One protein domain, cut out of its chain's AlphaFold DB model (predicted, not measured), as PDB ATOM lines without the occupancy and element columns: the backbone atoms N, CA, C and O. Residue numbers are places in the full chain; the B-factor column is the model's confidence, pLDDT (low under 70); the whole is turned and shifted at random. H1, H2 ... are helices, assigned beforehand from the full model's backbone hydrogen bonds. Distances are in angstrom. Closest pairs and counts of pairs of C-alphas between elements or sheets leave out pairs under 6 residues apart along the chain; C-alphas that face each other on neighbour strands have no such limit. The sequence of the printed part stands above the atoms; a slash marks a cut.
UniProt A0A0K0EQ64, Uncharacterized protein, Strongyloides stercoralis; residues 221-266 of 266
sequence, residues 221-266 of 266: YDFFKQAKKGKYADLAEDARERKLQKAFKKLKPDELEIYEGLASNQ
ATOM      1  N   TYR A 221      -0.561  37.374  30.209       93.42
ATOM      2  CA  TYR A 221      -1.235  38.106  31.275       93.42
ATOM      3  C   TYR A 221      -2.461  38.893  30.781       93.42
ATOM      4  O   TYR A 221      -3.458  38.988  31.497       93.42
ATOM      5  N   ASP A 222      -2.448  39.404  29.547       91.62
ATOM      6  CA  ASP A 222      -3.614  40.071  28.957       91.62
ATOM      7  C   ASP A 222      -4.754  39.088  28.672       91.62
ATOM      8  O   ASP A 222      -5.923  39.407  28.913       91.62
ATOM      9  N   PHE A 223      -4.429  37.874  28.214       92.19
ATOM     10  CA  PHE A 223      -5.415  36.798  28.097       92.19
ATOM     11  C   PHE A 223      -5.949  36.373  29.461       92.19
ATOM     12  O   PHE A 223      -7.158  36.197  29.613       92.19
ATOM     13  N   PHE A 224      -5.092  36.302  30.478       93.84
ATOM     14  CA  PHE A 224      -5.521  36.041  31.847       93.84
ATOM     15  C   PHE A 224      -6.455  37.138  32.386       93.84
ATOM     16  O   PHE A 224      -7.521  36.837  32.930       93.84
ATOM     17  N   LYS A 225      -6.117  38.419  32.184       91.77
ATOM     18  CA  LYS A 225      -6.979  39.568  32.520       91.77
ATOM     19  C   LYS A 225      -8.334  39.473  31.815       91.77
ATOM     20  O   LYS A 225      -9.360  39.766  32.433       91.77
ATOM     21  N   GLN A 226      -8.351  39.053  30.549       89.94
ATOM     22  CA  GLN A 226      -9.584  38.845  29.785       89.94
ATOM     23  C   GLN A 226     -10.407  37.675  30.340       89.94
ATOM     24  O   GLN A 226     -11.598  37.850  30.594       89.94
ATOM     25  N   ALA A 227      -9.782  36.534  30.635       89.63
ATOM     26  CA  ALA A 227     -10.447  35.371  31.231       89.63
ATOM     27  C   ALA A 227     -11.003  35.658  32.639       89.63
ATOM     28  O   ALA A 227     -12.012  35.087  33.052       89.63
ATOM     29  N   LYS A 228     -10.378  36.575  33.386       90.26
ATOM     30  CA  LYS A 228     -10.806  36.997  34.729       90.26
ATOM     31  C   LYS A 228     -11.499  38.365  34.742       90.26
ATOM     32  O   LYS A 228     -11.538  39.002  35.793       90.26
ATOM     33  N   LYS A 229     -12.097  38.811  33.624       87.24
ATOM     34  CA  LYS A 229     -12.709  40.151  33.499       87.24
ATOM     35  C   LYS A 229     -13.671  40.493  34.650       87.24
ATOM     36  O   LYS A 229     -13.616  41.614  35.143       87.24
ATOM     37  N   GLY A 230     -14.470  39.529  35.116       87.59
ATOM     38  CA  GLY A 230     -15.420  39.707  36.226       87.59
ATOM     39  C   GLY A 230     -14.860  39.519  37.645       87.59
ATOM     40  O   GLY A 230     -15.578  39.753  38.610       87.59
ATOM     41  N   LYS A 231     -13.603  39.090  37.821       87.92
ATOM     42  CA  LYS A 231     -13.003  38.965  39.159       87.92
ATOM     43  C   LYS A 231     -12.508  40.327  39.640       87.92
ATOM     44  O   LYS A 231     -11.874  41.064  38.882       87.92
ATOM     45  N   TYR A 232     -12.768  40.616  40.917       87.99
ATOM     46  CA  TYR A 232     -12.388  41.864  41.582       87.99
ATOM     47  C   TYR A 232     -12.981  43.122  40.931       87.99
ATOM     48  O   TYR A 232     -12.371  44.186  40.997       87.99
ATOM     49  N   ALA A 233     -14.127  43.000  40.252       85.64
ATOM     50  CA  ALA A 233     -14.812  44.129  39.617       85.64
ATOM     51  C   ALA A 233     -15.313  45.172  40.639       85.64
ATOM     52  O   ALA A 233     -15.599  46.304  40.272       85.64
ATOM     53  N   ASP A 234     -15.387  44.778  41.909       89.66
ATOM     54  CA  ASP A 234     -15.692  45.584  43.089       89.66
ATOM     55  C   ASP A 234     -14.500  46.419  43.602       89.66
ATOM     56  O   ASP A 234     -14.676  47.273  44.467       89.66
ATOM     57  N   LEU A 235     -13.284  46.192  43.091       89.37
ATOM     58  CA  LEU A 235     -12.076  46.904  43.515       89.37
ATOM     59  C   LEU A 235     -11.664  47.976  42.502       89.37
ATOM     60  O   LEU A 235     -11.847  47.814  41.297       89.37
ATOM     61  N   ALA A 236     -11.002  49.028  42.994       89.36
ATOM     62  CA  ALA A 236     -10.331  50.018  42.153       89.36
ATOM     63  C   ALA A 236      -9.304  49.362  41.207       89.36
ATOM     64  O   ALA A 236      -8.702  48.337  41.549       89.36
ATOM     65  N   GLU A 237      -9.083  49.967  40.037       86.13
ATOM     66  CA  GLU A 237      -8.309  49.386  38.930       86.13
ATOM     67  C   GLU A 237      -6.902  48.926  39.354       86.13
ATOM     68  O   GLU A 237      -6.535  47.776  39.106       86.13
ATOM     69  N   ASP A 238      -6.181  49.738  40.133       88.40
ATOM     70  CA  ASP A 238      -4.849  49.399  40.657       88.40
ATOM     71  C   ASP A 238      -4.862  48.216  41.639       88.40
ATOM     72  O   ASP A 238      -3.984  47.345  41.629       88.40
ATOM     73  N   ALA A 239      -5.869  48.157  42.514       90.07
ATOM     74  CA  ALA A 239      -6.016  47.070  43.480       90.07
ATOM     75  C   ALA A 239      -6.407  45.760  42.777       90.07
ATOM     76  O   ALA A 239      -5.906  44.683  43.129       90.07
ATOM     77  N   ARG A 240      -7.259  45.856  41.751       90.18
ATOM     78  CA  ARG A 240      -7.645  44.752  40.871       90.18
ATOM     79  C   ARG A 240      -6.446  44.220  40.090       90.18
ATOM     80  O   ARG A 240      -6.227  43.010  40.093       90.18
ATOM     81  N   GLU A 241      -5.637  45.095  39.498       90.65
ATOM     82  CA  GLU A 241      -4.400  44.740  38.791       90.65
ATOM     83  C   GLU A 241      -3.447  43.959  39.707       90.65
ATOM     84  O   GLU A 241      -3.042  42.843  39.373       90.65
ATOM     85  N   ARG A 242      -3.172  44.467  40.917       91.41
ATOM     86  CA  ARG A 242      -2.299  43.790  41.894       91.41
ATOM     87  C   ARG A 242      -2.822  42.408  42.297       91.41
ATOM     88  O   ARG A 242      -2.029  41.472  42.421       91.41
ATOM     89  N   LYS A 243      -4.137  42.247  42.505       91.53
ATOM     90  CA  LYS A 243      -4.730  40.930  42.807       91.53
ATOM     91  C   LYS A 243      -4.648  39.983  41.611       91.53
ATOM     92  O   LYS A 243      -4.297  38.821  41.803       91.53
ATOM     93  N   LEU A 244      -4.902  40.464  40.392       93.67
ATOM     94  CA  LEU A 244      -4.778  39.661  39.173       93.67
ATOM     95  C   LEU A 244      -3.329  39.245  38.909       93.67
ATOM     96  O   LEU A 244      -3.101  38.088  38.589       93.67
ATOM     97  N   GLN A 245      -2.341  40.121  39.101       92.13
ATOM     98  CA  GLN A 245      -0.924  39.747  38.976       92.13
ATOM     99  C   GLN A 245      -0.524  38.681  40.003       92.13
ATOM    100  O   GLN A 245       0.150  37.713  39.659       92.13
ATOM    101  N   LYS A 246      -0.964  38.817  41.263       93.24
ATOM    102  CA  LYS A 246      -0.727  37.796  42.297       93.24
ATOM    103  C   LYS A 246      -1.407  36.468  41.965       93.24
ATOM    104  O   LYS A 246      -0.832  35.425  42.250       93.24
ATOM    105  N   ALA A 247      -2.608  36.503  41.387       92.08
ATOM    106  CA  ALA A 247      -3.313  35.307  40.940       92.08
ATOM    107  C   ALA A 247      -2.606  34.652  39.743       92.08
ATOM    108  O   ALA A 247      -2.426  33.443  39.752       92.08
ATOM    109  N   PHE A 248      -2.137  35.447  38.777       94.51
ATOM    110  CA  PHE A 248      -1.390  34.969  37.614       94.51
ATOM    111  C   PHE A 248      -0.078  34.281  38.018       94.51
ATOM    112  O   PHE A 248       0.200  33.179  37.567       94.51
ATOM    113  N   LYS A 249       0.678  34.861  38.963       92.34
ATOM    114  CA  LYS A 249       1.916  34.263  39.504       92.34
ATOM    115  C   LYS A 249       1.705  32.975  40.316       92.34
ATOM    116  O   LYS A 249       2.680  32.302  40.625       92.34
ATOM    117  N   LYS A 250       0.467  32.675  40.723       93.37
ATOM    118  CA  LYS A 250       0.100  31.476  41.495       93.37
ATOM    119  C   LYS A 250      -0.585  30.403  40.644       93.37
ATOM    120  O   LYS A 250      -1.036  29.409  41.209       93.37
ATOM    121  N   LEU A 251      -0.710  30.620  39.333       91.71
ATOM    122  CA  LEU A 251      -1.244  29.612  38.421       91.71
ATOM    123  C   LEU A 251      -0.358  28.369  38.441       91.71
ATOM    124  O   LEU A 251       0.865  28.467  38.558       91.71
ATOM    125  N   LYS A 252      -0.988  27.199  38.333       92.60
ATOM    126  CA  LYS A 252      -0.246  25.953  38.119       92.60
ATOM    127  C   LYS A 252       0.421  25.988  36.735       92.60
ATOM    128  O   LYS A 252      -0.122  26.653  35.850       92.60
ATOM    129  N   PRO A 253       1.538  25.268  36.523       90.45
ATOM    130  CA  PRO A 253       2.198  25.191  35.216       90.45
ATOM    131  C   PRO A 253       1.223  24.890  34.065       90.45
ATOM    132  O   PRO A 253       1.180  25.656  33.107       90.45
ATOM    133  N   ASP A 254       0.344  23.898  34.235       90.18
ATOM    134  CA  ASP A 254      -0.676  23.516  33.243       90.18
ATOM    135  C   ASP A 254      -1.641  24.664  32.884       90.18
ATOM    136  O   ASP A 254      -2.087  24.796  31.748       90.18
ATOM    137  N   GLU A 255      -1.996  25.520  33.850       90.54
ATOM    138  CA  GLU A 255      -2.894  26.656  33.607       90.54
ATOM    139  C   GLU A 255      -2.162  27.833  32.953       90.54
ATOM    140  O   GLU A 255      -2.763  28.581  32.181       90.54
ATOM    141  N   LEU A 256      -0.882  28.024  33.288       91.21
ATOM    142  CA  LEU A 256      -0.039  29.065  32.707       91.21
ATOM    143  C   LEU A 256       0.220  28.783  31.219       91.21
ATOM    144  O   LEU A 256       0.086  29.698  30.404       91.21
ATOM    145  N   GLU A 257       0.467  27.517  30.871       90.96
ATOM    146  CA  GLU A 257       0.687  27.051  29.496       90.96
ATOM    147  C   GLU A 257      -0.488  27.404  28.566       90.96
ATOM    148  O   GLU A 257      -0.279  27.818  27.427       90.96
ATOM    149  N   ILE A 258      -1.734  27.367  29.059       91.33
ATOM    150  CA  ILE A 258      -2.921  27.777  28.282       91.33
ATOM    151  C   ILE A 258      -2.824  29.252  27.857       91.33
ATOM    152  O   ILE A 258      -3.104  29.598  26.707       91.33
ATOM    153  N   TYR A 259      -2.437  30.148  28.770       92.69
ATOM    154  CA  TYR A 259      -2.339  31.580  28.469       92.69
ATOM    155  C   TYR A 259      -1.110  31.911  27.616       92.69
ATOM    156  O   TYR A 259      -1.181  32.806  26.771       92.69
ATOM    157  N   GLU A 260      -0.005  31.191  27.809       90.97
ATOM    158  CA  GLU A 260       1.195  31.301  26.973       90.97
ATOM    159  C   GLU A 260       0.943  30.793  25.546       90.97
ATOM    160  O   GLU A 260       1.354  31.443  24.580       90.97
ATOM    161  N   GLY A 261       0.169  29.717  25.389       89.55
ATOM    162  CA  GLY A 261      -0.296  29.227  24.092       89.55
ATOM    163  C   GLY A 261      -1.171  30.247  23.355       89.55
ATOM    164  O   GLY A 261      -0.984  30.482  22.161       89.55
ATOM    165  N   LEU A 262      -2.075  30.936  24.061       89.14
ATOM    166  CA  LEU A 262      -2.874  32.027  23.479       89.14
ATOM    167  C   LEU A 262      -2.018  33.235  23.065       89.14
ATOM    168  O   LEU A 262      -2.284  33.852  22.034       89.14
ATOM    169  N   ALA A 263      -0.998  33.578  23.854       89.52
ATOM    170  CA  ALA A 263      -0.043  34.645  23.543       89.52
ATOM    171  C   ALA A 263       0.815  34.341  22.316       89.52
ATOM    172  O   ALA A 263       1.091  35.242  21.526       89.52
ATOM    173  N   SER A 264       1.189  33.077  22.143       87.42
ATOM    174  CA  SER A 264       2.023  32.629  21.028       87.42
ATOM    175  C   SER A 264       1.254  32.554  19.700       87.42
ATOM    176  O   SER A 264       1.854  32.727  18.645       87.42
ATOM    177  N   ASN A 265      -0.070  32.373  19.741       82.75
ATOM    178  CA  ASN A 265      -0.941  32.234  18.564       82.75
ATOM    179  C   ASN A 265      -1.522  33.573  18.035       82.75
ATOM    180  O   ASN A 265      -2.681  33.611  17.613       82.75
ATOM    181  N   GLN A 266      -0.756  34.673  18.075       76.29
ATOM    182  CA  GLN A 266      -1.186  36.012  17.615       76.29
ATOM    183  C   GLN A 266      -0.543  36.512  16.328       76.29
ATOM    184  O   GLN A 266       0.696  36.390  16.190       76.29
TER     185      GLN A 266
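AT A GLANCE: This is residues 221 to 266 of the 266 residues of an uncharacterized protein of Strongyloides stercoralis (UniProt A0A0K0EQ64). Two helices of equal residue count, H2 and H3, make an open V with the tight link of residues 249 to 252 at its corner, and the short helix H1 sits in the opening of the V, crosswise to both arms and touching each of them. From H1 the chain goes by residues 228 to 236 to the far end of H2, then comes back along H2 to the corner and out again along H3. The printed part has 46 residues with three named helices, in the order H1, H2, H3, and no named strand; its class is all helix, with 31 of the 46 residues in helices. It is only just compact, close to loose, with a radius of gyration of the C-alphas of 11.0 A, and the C-alphas span 30 by 21 by 14 A along their three main axes.

HOW THE PARTS SIT: H2, residues 237 to 248, and H3, residues 253 to 264, stand at a steep tilt of 63 degrees and run opposite ways. They are close but not clearly touching: their closest C-alphas, those of Phe 248 and Leu 256, are 7.8 A apart. H1, residues 221 to 227, touches H2, which takes part with residues 244 to 248 alone. The closest C-alphas of H1 and H2, those of Lys 225 and Leu 244, are 7.0 A apart, and the two lines are about perpendicular at 82 degrees. H1 also touches H3, which takes part with residues 259 to 263 alone. The closest C-alphas of H1 and H3, those of Phe 223 and Tyr 259, are 6.1 A apart, and these lines are about perpendicular at 78 degrees. Each O i to N i+4 pair inside H1 and H2 is within hydrogen-bond range; in H3 this holds for 6 of 8.

IN THESE COORDINATES: H2 begins at C-alpha 237 (-8.309, 49.386, 38.930) and is 16.0 A from first to last C-alpha. H3 is also 16.0 A from first to last C-alpha, and it ends at C-alpha 264 (2.023, 32.629, 21.028). H1, seven residues and 9.6 A from first to last C-alpha, begins at C-alpha 221 (-1.235, 38.106, 31.275).

THE WHOLE: The two C-alphas farthest apart, those of Asp 234 and Asn 265, are 31.6 A apart. The first and last printed C-alphas, those of Tyr 221 and Gln 266, are 13.8 A apart, and Gln 266 is the chain's last residue. The printed part has no cut. The link from H1 to H2, nine residues, is short; the link from H2 to H3, four residues, is tight. The mean pLDDT of the printed part is 90.1, and no printed residue is under 70.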